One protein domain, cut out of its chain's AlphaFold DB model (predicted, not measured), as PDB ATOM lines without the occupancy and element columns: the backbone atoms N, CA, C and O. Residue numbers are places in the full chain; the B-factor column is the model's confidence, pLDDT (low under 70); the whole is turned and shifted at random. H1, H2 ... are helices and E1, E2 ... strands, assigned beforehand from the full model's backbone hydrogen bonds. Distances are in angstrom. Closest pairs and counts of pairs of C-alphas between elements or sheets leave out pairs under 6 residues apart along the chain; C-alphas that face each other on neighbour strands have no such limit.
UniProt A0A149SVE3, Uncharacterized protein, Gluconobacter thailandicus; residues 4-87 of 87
ATOM      1  N   GLY A   4     -26.380  37.983 -80.428       98.56
ATOM      2  CA  GLY A   4     -26.796  38.642 -79.189       98.56
ATOM      3  C   GLY A   4     -28.292  38.537 -78.891       98.56
ATOM      4  O   GLY A   4     -28.666  38.391 -77.729       98.56
ATOM      5  N   ASP A   5     -29.154  38.538 -79.913       98.44
ATOM      6  CA  ASP A   5     -30.595  38.321 -79.728       98.44
ATOM      7  C   ASP A   5     -30.881  36.921 -79.151       98.44
ATOM      8  O   ASP A   5     -31.755  36.767 -78.294       98.44
ATOM      9  N   VAL A   6     -30.170  35.889 -79.636       97.69
ATOM     10  CA  VAL A   6     -30.318  34.513 -79.124       97.69
ATOM     11  C   VAL A   6     -29.794  34.428 -77.703       97.69
ATOM     12  O   VAL A   6     -30.496  33.893 -76.845       97.69
ATOM     13  N   HIS A   7     -28.614  35.001 -77.441       98.50
ATOM     14  CA  HIS A   7     -28.053  35.071 -76.094       98.50
ATOM     15  C   HIS A   7     -29.054  35.672 -75.113       98.50
ATOM     16  O   HIS A   7     -29.399  35.034 -74.123       98.50
ATOM     17  N   GLN A   8     -29.607  36.847 -75.424       98.44
ATOM     18  CA  GLN A   8     -30.541  37.531 -74.535       98.44
ATOM     19  C   GLN A   8     -31.792  36.688 -74.250       98.44
ATOM     20  O   GLN A   8     -32.257  36.630 -73.110       98.44
ATOM     21  N   LYS A   9     -32.343  36.027 -75.276       98.19
ATOM     22  CA  LYS A   9     -33.497  35.127 -75.125       98.19
ATOM     23  C   LYS A   9     -33.163  33.926 -74.242       98.19
ATOM     24  O   LYS A   9     -33.977  33.558 -73.398       98.19
ATOM     25  N   MET A  10     -31.984  33.337 -74.418       97.81
ATOM     26  CA  MET A  10     -31.547  32.188 -73.631       97.81
ATOM     27  C   MET A  10     -31.213  32.553 -72.194       97.81
ATOM     28  O   MET A  10     -31.659  31.854 -71.292       97.81
ATOM     29  N   ALA A  11     -30.527  33.670 -71.970       98.38
ATOM     30  CA  ALA A  11     -30.245  34.182 -70.637       98.38
ATOM     31  C   ALA A  11     -31.539  34.408 -69.841       98.38
ATOM     32  O   ALA A  11     -31.632  33.992 -68.685       98.38
ATOM     33  N   ALA A  12     -32.564  34.997 -70.472       98.50
ATOM     34  CA  ALA A  12     -33.880  35.157 -69.856       98.50
ATOM     35  C   ALA A  12     -34.525  33.800 -69.529       98.50
ATOM     36  O   ALA A  12     -34.904  33.569 -68.384       98.50
ATOM     37  N   LEU A  13     -34.574  32.873 -70.493       98.31
ATOM     38  CA  LEU A  13     -35.172  31.549 -70.298       98.31
ATOM     39  C   LEU A  13     -34.480  30.744 -69.188       98.31
ATOM     40  O   LEU A  13     -35.152  30.118 -68.368       98.31
ATOM     41  N   VAL A  14     -33.145  30.754 -69.159       98.25
ATOM     42  CA  VAL A  14     -32.322  30.070 -68.153       98.25
ATOM     43  C   VAL A  14     -32.626  30.622 -66.762       98.25
ATOM     44  O   VAL A  14     -32.960  29.849 -65.862       98.25
ATOM     45  N   ALA A  15     -32.602  31.948 -66.606       98.06
ATOM     46  CA  ALA A  15     -32.874  32.601 -65.330       98.06
ATOM     47  C   ALA A  15     -34.319  32.373 -64.850       98.06
ATOM     48  O   ALA A  15     -34.536  31.981 -63.703       98.06
ATOM     49  N   GLU A  16     -35.309  32.553 -65.729       98.56
ATOM     50  CA  GLU A  16     -36.732  32.339 -65.424       98.56
ATOM     51  C   GLU A  16     -37.035  30.882 -65.047       98.56
ATOM     52  O   GLU A  16     -37.935  30.616 -64.250       98.56
ATOM     53  N   SER A  17     -36.246  29.936 -65.562       98.12
ATOM     54  CA  SER A  17     -36.367  28.510 -65.248       98.12
ATOM     55  C   SER A  17     -35.632  28.096 -63.961       98.12
ATOM     56  O   SER A  17     -35.707  26.931 -63.567       98.12
ATOM     57  N   GLY A  18     -34.919  29.010 -63.289       98.38
ATOM     58  CA  GLY A  18     -34.143  28.716 -62.076       98.38
ATOM     59  C   GLY A  18     -32.815  27.995 -62.337       98.38
ATOM     60  O   GLY A  18     -32.339  27.236 -61.485       98.38
ATOM     61  N   TYR A  19     -32.238  28.209 -63.519       98.56
ATOM     62  CA  TYR A  19     -30.928  27.709 -63.922       98.56
ATOM     63  C   TYR A  19     -29.923  28.864 -64.016       98.56
ATOM     64  O   TYR A  19     -30.293  30.037 -64.041       98.56
ATOM     65  N   GLU A  20     -28.643  28.521 -64.078       98.19
ATOM     66  CA  GLU A  20     -27.533  29.442 -64.312       98.19
ATOM     67  C   GLU A  20     -26.699  28.982 -65.511       98.19
ATOM     68  O   GLU A  20     -26.582  27.779 -65.765       98.19
ATOM     69  N   ASN A  21     -26.153  29.946 -66.256       98.12
ATOM     70  CA  ASN A  21     -25.164  29.678 -67.294       98.12
ATOM     71  C   ASN A  21     -23.810  29.410 -66.633       98.12
ATOM     72  O   ASN A  21     -23.365  30.190 -65.792       98.12
ATOM     73  N   LEU A  22     -23.175  28.308 -67.011       97.81
ATOM     74  CA  LEU A  22     -21.866  27.890 -66.521       97.81
ATOM     75  C   LEU A  22     -20.774  28.028 -67.584       97.81
ATOM     76  O   LEU A  22     -19.628  27.643 -67.339       97.81
ATOM     77  N   ASP A  23     -21.111  28.534 -68.770       97.44
ATOM     78  CA  ASP A  23     -20.108  28.880 -69.763       97.44
ATOM     79  C   ASP A  23     -19.191  30.006 -69.252       97.44
ATOM     80  O   ASP A  23     -19.647  31.003 -68.691       97.44
ATOM     81  N   LEU A  24     -17.878  29.850 -69.449       95.56
ATOM     82  CA  LEU A  24     -16.876  30.784 -68.922       95.56
ATOM     83  C   LEU A  24     -16.918  32.160 -69.599       95.56
ATOM     84  O   LEU A  24     -16.429  33.132 -69.022       95.56
ATOM     85  N   LEU A  25     -17.462  32.235 -70.814       96.00
ATOM     86  CA  LEU A  25     -17.608  33.463 -71.591       96.00
ATOM     87  C   LEU A  25     -19.052  33.979 -71.577       96.00
ATOM     88  O   LEU A  25     -19.365  34.913 -72.310       96.00
ATOM     89  N   ASP A  26     -19.924  33.384 -70.757       97.25
ATOM     90  CA  ASP A  26     -21.368  33.622 -70.788       97.25
ATOM     91  C   ASP A  26     -21.965  33.404 -72.195       97.25
ATOM     92  O   ASP A  26     -22.880  34.107 -72.616       97.25
ATOM     93  N   ALA A  27     -21.445  32.433 -72.952       98.19
ATOM     94  CA  ALA A  27     -21.921  32.112 -74.292       98.19
ATOM     95  C   ALA A  27     -22.944  30.965 -74.289       98.19
ATOM     96  O   ALA A  27     -22.985  30.131 -73.385       98.19
ATOM     97  N   TYR A  28     -23.752  30.901 -75.350       98.38
ATOM     98  CA  TYR A  28     -24.643  29.764 -75.642       98.38
ATOM     99  C   TYR A  28     -24.264  29.011 -76.925       98.38
ATOM    100  O   TYR A  28     -25.007  28.146 -77.386       98.38
ATOM    101  N   GLY A  29     -23.121  29.360 -77.512       98.06
ATOM    102  CA  GLY A  29     -22.579  28.771 -78.727       98.06
ATOM    103  C   GLY A  29     -21.729  29.742 -79.515       98.06
ATOM    104  O   GLY A  29     -21.442  30.854 -79.063       98.06
ATOM    105  N   HIS A  30     -21.309  29.321 -80.699       98.00
ATOM    106  CA  HIS A  30     -20.431  30.099 -81.562       98.00
ATOM    107  C   HIS A  30     -20.527  29.644 -83.024       98.00
ATOM    108  O   HIS A  30     -21.104  28.610 -83.348       98.00
ATOM    109  N   SER A  31     -19.963  30.414 -83.949       97.88
ATOM    110  CA  SER A  31     -19.801  29.968 -85.334       97.88
ATOM    111  C   SER A  31     -18.798  28.814 -85.439       97.88
ATOM    112  O   SER A  31     -17.850  28.714 -84.659       97.88
ATOM    113  N   ILE A  32     -18.963  27.955 -86.444       96.38
ATOM    114  CA  ILE A  32     -17.899  27.030 -86.852       96.38
ATOM    115  C   ILE A  32     -17.095  27.721 -87.945       96.38
ATOM    116  O   ILE A  32     -17.580  27.932 -89.058       96.38
ATOM    117  N   ALA A  33     -15.864  28.090 -87.608       92.50
ATOM    118  CA  ALA A  33     -15.017  28.937 -88.430       92.50
ATOM    119  C   ALA A  33     -13.651  28.292 -88.684       92.50
ATOM    120  O   ALA A  33     -13.082  27.643 -87.809       92.50
ATOM    121  N   ALA A  34     -13.113  28.498 -89.888       89.06
ATOM    122  CA  ALA A  34     -11.750  28.091 -90.239       89.06
ATOM    123  C   ALA A  34     -10.701  29.169 -89.901       89.06
ATOM    124  O   ALA A  34      -9.504  28.884 -89.894       89.06
ATOM    125  N   SER A  35     -11.145  30.403 -89.643       89.50
ATOM    126  CA  SER A  35     -10.313  31.556 -89.298       89.50
ATOM    127  C   SER A  35     -10.796  32.182 -87.987       89.50
ATOM    128  O   SER A  35     -11.960  32.053 -87.612       89.50
ATOM    129  N   THR A  36      -9.912  32.897 -87.294       88.12
ATOM    130  CA  THR A  36     -10.272  33.635 -86.074       88.12
ATOM    131  C   THR A  36     -11.172  34.836 -86.353       88.12
ATOM    132  O   THR A  36     -11.936  35.232 -85.483       88.12
ATOM    133  N   GLU A  37     -11.096  35.420 -87.551       87.12
ATOM    134  CA  GLU A  37     -11.924  36.569 -87.950       87.12
ATOM    135  C   GLU A  37     -13.400  36.183 -88.133       87.12
ATOM    136  O   GLU A  37     -14.300  36.998 -87.910       87.12
ATOM    137  N   ASP A  38     -13.642  34.921 -88.493       88.94
ATOM    138  CA  ASP A  38     -14.975  34.345 -88.672       88.94
ATOM    139  C   ASP A  38     -15.498  33.647 -87.405       88.94
ATOM    140  O   ASP A  38     -16.637  33.169 -87.399       88.94
ATOM    141  N   PHE A  39     -14.692  33.583 -86.338       95.69
ATOM    142  CA  PHE A  39     -15.094  33.037 -85.044       95.69
ATOM    143  C   PHE A  39     -15.941  34.062 -84.283       95.69
ATOM    144  O   PHE A  39     -15.459  35.100 -83.835       95.69
ATOM    145  N   ILE A  40     -17.236  33.781 -84.171       97.44
ATOM    146  CA  ILE A  40     -18.251  34.688 -83.638       97.44
ATOM    147  C   ILE A  40     -18.936  33.979 -82.477       97.44
ATOM    148  O   ILE A  40     -19.463  32.884 -82.653       97.44
ATOM    149  N   ILE A  41     -18.954  34.613 -81.308       97.75
ATOM    150  CA  ILE A  41     -19.531  34.048 -80.084       97.75
ATOM    151  C   ILE A  41     -20.988  34.495 -79.929       97.75
ATOM    152  O   ILE A  41     -21.335  35.648 -80.195       97.75
ATOM    153  N   MET A  42     -21.841  33.588 -79.457       98.19
ATOM    154  CA  MET A  42     -23.210  33.866 -79.031       98.19
ATOM    155  C   MET A  42     -23.236  34.523 -77.651       98.19
ATOM    156  O   MET A  42     -23.686  33.925 -76.677       98.19
ATOM    157  N   GLU A  43     -22.734  35.753 -77.587       97.94
ATOM    158  CA  GLU A  43     -22.633  36.572 -76.378       97.94
ATOM    159  C   GLU A  43     -23.565  37.788 -76.428       97.94
ATOM    160  O   GLU A  43     -24.031  38.222 -77.491       97.94
ATOM    161  N   LYS A  44     -23.811  38.379 -75.258       97.56
ATOM    162  CA  LYS A  44     -24.640  39.575 -75.118       97.56
ATOM    163  C   LYS A  44     -24.126  40.723 -75.990       97.56
ATOM    164  O   LYS A  44     -22.984  41.150 -75.874       97.56
ATOM    165  N   GLY A  45     -25.022  41.303 -76.786       97.19
ATOM    166  CA  GLY A  45     -24.722  42.491 -77.590       97.19
ATOM    167  C   GLY A  45     -23.982  42.210 -78.899       97.19
ATOM    168  O   GLY A  45     -23.671  43.158 -79.614       97.19
ATOM    169  N   ASN A  46     -23.738  40.945 -79.261       97.81
ATOM    170  CA  ASN A  46     -23.178  40.627 -80.568       97.81
ATOM    171  C   ASN A  46     -24.208  40.874 -81.687       97.81
ATOM    172  O   ASN A  46     -25.198  40.152 -81.817       97.81
ATOM    173  N   GLU A  47     -23.964  41.885 -82.520       97.94
ATOM    174  CA  GLU A  47     -24.880  42.314 -83.586       97.94
ATOM    175  C   GLU A  47     -24.741  41.513 -84.894       97.94
ATOM    176  O   GLU A  47     -25.477  41.752 -85.854       97.94
ATOM    177  N   ARG A  48     -23.822  40.541 -84.970       97.44
ATOM    178  CA  ARG A  48     -23.674  39.698 -86.166       97.44
ATOM    179  C   ARG A  48     -24.909  38.818 -86.338       97.44
ATOM    180  O   ARG A  48     -25.430  38.255 -85.378       97.44
ATOM    181  N   PHE A  49     -25.388  38.678 -87.571       96.69
ATOM    182  CA  PHE A  49     -26.524  37.812 -87.881       96.69
ATOM    183  C   PHE A  49     -26.119  36.336 -87.843       96.69
ATOM    184  O   PHE A  49     -25.082  35.978 -88.386       96.69
ATOM    185  N   LEU A  50     -26.973  35.452 -87.317       95.00
ATOM    186  CA  LEU A  50     -26.726  34.000 -87.396       95.00
ATOM    187  C   LEU A  50     -26.572  33.527 -88.850       95.00
ATOM    188  O   LEU A  50     -25.757  32.669 -89.153       95.00
ATOM    189  N   GLY A  51     -27.335  34.130 -89.769       94.38
ATOM    190  CA  GLY A  51     -27.254  33.837 -91.200       94.38
ATOM    191  C   GLY A  51     -25.999  34.374 -91.894       94.38
ATOM    192  O   GLY A  51     -25.867  34.181 -93.097       94.38
ATOM    193  N   SER A  52     -25.093  35.065 -91.186       94.25
ATOM    194  CA  SER A  52     -23.807  35.482 -91.757       94.25
ATOM    195  C   SER A  52     -22.731  34.397 -91.681       94.25
ATOM    196  O   SER A  52     -21.616  34.643 -92.131       94.25
ATOM    197  N   VAL A  53     -23.024  33.239 -91.082       94.75
ATOM    198  CA  VAL A  53     -22.106  32.096 -91.002       94.75
ATOM    199  C   VAL A  53     -22.747  30.853 -91.609       94.75
ATOM    200  O   VAL A  53     -23.969  30.717 -91.619       94.75
ATOM    201  N   ASN A  54     -21.916  29.943 -92.120       94.56
ATOM    202  CA  ASN A  54     -22.403  28.701 -92.726       94.56
ATOM    203  C   ASN A  54     -22.963  27.739 -91.675       94.56
ATOM    204  O   ASN A  54     -23.998  27.122 -91.900       94.56
ATOM    205  N   TYR A  55     -22.278  27.635 -90.535       96.44
ATOM    206  CA  TYR A  55     -22.636  26.749 -89.436       96.44
ATOM    207  C   TYR A  55     -22.379  27.439 -88.099       96.44
ATOM    208  O   TYR A  55     -21.451  28.247 -87.974       96.44
ATOM    209  N   PHE A  56     -23.176  27.100 -87.095       97.56
ATOM    210  CA  PHE A  56     -23.004  27.553 -85.721       97.56
ATOM    211  C   PHE A  56     -23.428  26.460 -84.744       97.56
ATOM    212  O   PHE A  56     -24.289  25.641 -85.058       97.56
ATOM    213  N   THR A  57     -22.819  26.441 -83.567       98.06
ATOM    214  CA  THR A  57     -23.236  25.601 -82.453       98.06
ATOM    215  C   THR A  57     -24.348  26.284 -81.667       98.06
ATOM    216  O   THR A  57     -24.441  27.515 -81.589       98.06
ATOM    217  N   PHE A  58     -25.197  25.465 -81.063       97.50
ATOM    218  CA  PHE A  58     -25.981  25.856 -79.906       97.50
ATOM    219  C   PHE A  58     -25.708  24.847 -78.799       97.50
ATOM    220  O   PHE A  58     -25.931  23.652 -78.985       97.50
ATOM    221  N   GLU A  59     -25.167  25.329 -77.686       97.25
ATOM    222  CA  GLU A  59     -24.480  24.504 -76.692       97.25
ATOM    223  C   GLU A  59     -24.650  24.994 -75.245       97.25
ATOM    224  O   GLU A  59     -23.665  25.179 -74.527       97.25
ATOM    225  N   PRO A  60     -25.889  25.214 -74.770       97.38
ATOM    226  CA  PRO A  60     -26.124  25.695 -73.414       97.38
ATOM    227  C   PRO A  60     -25.452  24.791 -72.376       97.38
ATOM    228  O   PRO A  60     -25.816  23.622 -72.228       97.38
ATOM    229  N   HIS A  61     -24.500  25.352 -71.630       98.19
ATOM    230  CA  HIS A  61     -23.900  24.729 -70.458       98.19
ATOM    231  C   HIS A  61     -24.564  25.306 -69.211       98.19
ATOM    232  O   HIS A  61     -24.271  26.426 -68.803       98.19
ATOM    233  N   ILE A  62     -25.503  24.566 -68.625       98.38
ATOM    234  CA  ILE A  62     -26.353  25.079 -67.548       98.38
ATOM    235  C   ILE A  62     -26.450  24.110 -66.376       98.38
ATOM    236  O   ILE A  62     -26.385  22.888 -66.531       98.38
ATOM    237  N   ALA A  63     -26.686  24.660 -65.190       98.44
ATOM    238  CA  ALA A  63     -27.067  23.903 -64.005       98.44
ATOM    239  C   ALA A  63     -28.262  24.558 -63.324       98.44
ATOM    240  O   ALA A  63     -28.495  25.756 -63.461       98.44
ATOM    241  N   LYS A  64     -29.040  23.769 -62.579       98.44
ATOM    242  CA  LYS A  64     -30.010  24.345 -61.645       98.44
ATOM    243  C   LYS A  64     -29.231  25.094 -60.565       98.44
ATOM    244  O   LYS A  64     -28.267  24.535 -60.050       98.44
ATOM    245  N   VAL A  65     -29.668  26.294 -60.190       98.06
ATOM    246  CA  VAL A  65     -28.952  27.122 -59.206       98.06
ATOM    247  C   VAL A  65     -28.663  26.329 -57.924       98.06
ATOM    248  O   VAL A  65     -29.572  25.756 -57.316       98.06
ATOM    249  N   GLY A  66     -27.387  26.286 -57.529       97.06
ATOM    250  CA  GLY A  66     -26.910  25.575 -56.333       97.06
ATOM    251  C   GLY A  66     -26.761  24.054 -56.486       97.06
ATOM    252  O   GLY A  66     -26.458  23.366 -55.510       97.06
ATOM    253  N   SER A  67     -26.973  23.510 -57.685       97.19
ATOM    254  CA  SER A  67     -26.701  22.107 -58.012       97.19
ATOM    255  C   SER A  67     -25.208  21.872 -58.240       97.19
ATOM    256  O   SER A  67     -24.524  22.696 -58.836       97.19
ATOM    257  N   SER A  68     -24.706  20.699 -57.851       96.75
ATOM    258  CA  SER A  68     -23.364  20.234 -58.240       96.75
ATOM    259  C   SER A  68     -23.337  19.519 -59.597       96.75
ATOM    260  O   SER A  68     -22.287  19.034 -60.013       96.75
ATOM    261  N   LEU A  69     -24.494  19.377 -60.250       97.69
ATOM    262  CA  LEU A  69     -24.649  18.703 -61.535       97.69
ATOM    263  C   LEU A  69     -25.081  19.701 -62.609       97.69
ATOM    264  O   LEU A  69     -26.093  20.391 -62.440       97.69
ATOM    265  N   ALA A  70     -24.333  19.700 -63.710       97.88
ATOM    266  CA  ALA A  70     -24.561  20.499 -64.904       97.88
ATOM    267  C   ALA A  70     -24.840  19.609 -66.120       97.88
ATOM    268  O   ALA A  70     -24.458  18.436 -66.154       97.88
ATOM    269  N   VAL A  71     -25.479  20.191 -67.130       97.75
ATOM    270  CA  VAL A  71     -25.650  19.599 -68.456       97.75
ATOM    271  C   VAL A  71     -25.109  20.572 -69.489       97.75
ATOM    272  O   VAL A  71     -25.354  21.774 -69.409       97.75
ATOM    273  N   LYS A  72     -24.408  20.025 -70.479       97.62
ATOM    274  CA  LYS A  72     -24.136  20.686 -71.749       97.62
ATOM    275  C   LYS A  72     -24.731  19.822 -72.852       97.62
ATOM    276  O   LYS A  72     -24.495  18.615 -72.873       97.62
ATOM    277  N   TYR A  73     -25.515  20.431 -73.730       95.44
ATOM    278  CA  TYR A  73     -26.046  19.765 -74.914       95.44
ATOM    279  C   TYR A  73     -25.700  20.610 -76.126       95.44
ATOM    280  O   TYR A  73     -26.185  21.729 -76.228       95.44
ATOM    281  N   GLU A  74     -24.826  20.090 -76.979       97.38
ATOM    282  CA  GLU A  74     -24.233  20.799 -78.108       97.38
ATOM    283  C   GLU A  74     -24.659  20.142 -79.413       97.38
ATOM    284  O   GLU A  74     -24.476  18.940 -79.592       97.38
ATOM    285  N   GLU A  75     -25.208  20.949 -80.316       98.00
ATOM    286  CA  GLU A  75     -25.573  20.542 -81.670       98.00
ATOM    287  C   GLU A  75     -25.150  21.613 -82.677       98.00
ATOM    288  O   GLU A  75     -24.994  22.790 -82.332       98.00
ATOM    289  N   ILE A  76     -24.991  21.206 -83.937       97.88
ATOM    290  CA  ILE A  76     -24.580  22.081 -85.039       97.88
ATOM    291  C   ILE A  76     -25.790  22.424 -85.899       97.88
ATOM    292  O   ILE A  76     -26.551  21.549 -86.310       97.88
ATOM    293  N   TYR A  77     -25.925  23.703 -86.228       97.56
ATOM    294  CA  TYR A  77     -27.027  24.244 -87.004       97.56
ATOM    295  C   TYR A  77     -26.538  25.018 -88.222       97.56
ATOM    296  O   TYR A  77     -25.439  25.574 -88.237       97.56
ATOM    297  N   TYR A  78     -27.393  25.087 -89.239       97.00
ATOM    298  CA  TYR A  78     -27.202  25.902 -90.433       97.00
ATOM    299  C   TYR A  78     -28.543  26.415 -90.963       97.00
ATOM    300  O   TYR A  78     -29.610  25.921 -90.589       97.00
ATOM    301  N   PHE A  79     -28.498  27.418 -91.842       96.31
ATOM    302  CA  PHE A  79     -29.684  27.881 -92.557       96.31
ATOM    303  C   PHE A  79     -29.795  27.213 -93.925       96.31
ATOM    304  O   PHE A  79     -28.904  27.328 -94.760       96.31
ATOM    305  N   ASP A  80     -30.942  26.592 -94.170       96.00
ATOM    306  CA  ASP A  80     -31.364  26.057 -95.458       96.00
ATOM    307  C   ASP A  80     -32.586  26.837 -95.948       96.00
ATOM    308  O   ASP A  80     -33.656  26.785 -95.337       96.00
ATOM    309  N   HIS A  81     -32.417  27.627 -97.010       94.00
ATOM    310  CA  HIS A  81     -33.474  28.476 -97.576       94.00
ATOM    311  C   HIS A  81     -34.243  29.307 -96.522       94.00
ATOM    312  O   HIS A  81     -35.466  29.437 -96.568       94.00
ATOM    313  N   GLY A  82     -33.519  29.868 -95.547       89.94
ATOM    314  CA  GLY A  82     -34.085  30.688 -94.467       89.94
ATOM    315  C   GLY A  82     -34.676  29.899 -93.292       89.94
ATOM    316  O   GLY A  82     -35.102  30.508 -92.314       89.94
ATOM    317  N   SER A  83     -34.668  28.566 -93.348       93.56
ATOM    318  CA  SER A  83     -35.057  27.687 -92.242       93.56
ATOM    319  C   SER A  83     -33.825  27.173 -91.502       93.56
ATOM    320  O   SER A  83     -32.853  26.778 -92.136       93.56
ATOM    321  N   VAL A  84     -33.869  27.124 -90.171       95.00
ATOM    322  CA  VAL A  84     -32.824  26.453 -89.381       95.00
ATOM    323  C   VAL A  84     -32.939  24.938 -89.547       95.00
ATOM    324  O   VAL A  84     -34.033  24.373 -89.466       95.00
ATOM    325  N   LYS A  85     -31.796  24.289 -89.753       97.19
ATOM    326  CA  LYS A  85     -31.611  22.838 -89.772       97.19
ATOM    327  C   LYS A  85     -30.513  22.462 -88.786       97.19
ATOM    328  O   LYS A  85     -29.611  23.260 -88.549       97.19
ATOM    329  N   MET A  86     -30.621  21.264 -88.233       95.81
ATOM    330  CA  MET A  86     -29.607  20.635 -87.391       95.81
ATOM    331  C   MET A  86     -28.900  19.564 -88.225       95.81
ATOM    332  O   MET A  86     -29.543  18.967 -89.097       95.81
ATOM    333  N   VAL A  87     -27.598  19.388 -88.003       91.56
ATOM    334  CA  VAL A  87     -26.790  18.329 -88.634       91.56
ATOM    335  C   VAL A  87     -27.144  16.961 -88.056       91.56
ATOM    336  O   VAL A  87     -27.442  16.893 -86.847       91.56
TER     337      VAL A  87
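AT A GLANCE: This is residues 4 to 87 of the 87 residues of an uncharacterized protein of Gluconobacter thailandicus (UniProt A0A149SVE3). A long, antiparallel two-stranded ribbon makes the longest axis, with E2 running on into E3 along one side of it and E4 running on into E5 along the other; E1 adds a third strand beside E3 at one end, and E6 adds a third beside E5 at the other. H1 lies over one face near the E1 end, and the link of residues 22 to 55, with no named element, winds from E1 to E2 past the first residues of H1. The printed part has 84 residues, with one named helix and six named strands in the order H1 E1 E2 E3 E4 E5 E6, and the two sheets, E1 - E3 - E4 and E2 - E5 - E6, are antiparallel throughout. The class is mixed, helices and strands, though under half of the residues, 36 of 84, are in named elements. The whole is compact, with a radius of gyration of the C-alphas of 13.3 A, yet elongated, spanning 39 by 24 by 20 A.

HOW THE PARTS SIT: In one sheet of three strands, the inner strand E5, residues 75 to 80, has the edge strand E2, residues 56 to 58, as an antiparallel neighbour at 130 degrees. N 77 and O 56 are 2.8 A apart, and N 56 and O 77 are 3.0 A apart, both within hydrogen-bond range. The other edge strand, E6, residues 83 to 86, forms a hairpin with E5 at 149 degrees, and N 80 and O 83 are 2.8 A apart. The pairing is staggered: E5 pairs with E2 over residues 75 to 77 and with E6 over residues 77 to 80. E2 runs on into E3, residues 61 to 64, at 12 degrees across a break of 2 residues, and E4, residues 70 to 72, runs on into E5 at 36 degrees across another break of 2 residues. E3 and E4 form a hairpin at 151 degrees, with N 62 and O 71 2.9 A apart. E3 is the inner strand of the second sheet, whose other edge strand, E1, residues 19 to 21, is antiparallel to E3 at 150 degrees; N 20 and O 63 are 2.8 A apart. H1, residues 4 to 16, is on this sheet, in two layers, a helix on one face of a sheet, at a height over the sheet of 7.6 A. It lies over none of the strands, but only just, with 2 of its C-alphas falling on E1. The closest C-alphas of H1 and E1, those of Val 14 and Glu 20, are 6.2 A apart. H1 is not on the sheet of E2, E5 and E6. Every O i to N i+4 pair in H1 is within hydrogen-bond range.

IN THESE COORDINATES: E5, residues 75 to 80, is 15.9 A from first to last C-alpha, and C-alpha 75 is at (-25.573, 20.542, -81.670). E6, residues 83 to 86, is 10.1 A long and ends with C-alpha 86 at (-29.607, 20.635, -87.391). E3, residues 61 to 64, is 10.7 A long. E1, residues 19 to 21, E2, residues 56 to 58, and E4, residues 70 to 72, have three residues each. H1, residues 4 to 16, is 18.1 A long and begins with C-alpha 4 at (-26.796, 38.642, -79.189).

THE WHOLE: The C-alphas of Gly 66 and His 81, the two farthest apart, are 41.9 A from each other. The printed part has no cut, and it ends at Val 87, the chain's last residue. The link from E1 to E2, 34 residues, is long, and the other links are tight. The mean pLDDT of the printed part is 96.5, and no printed residue is under 70.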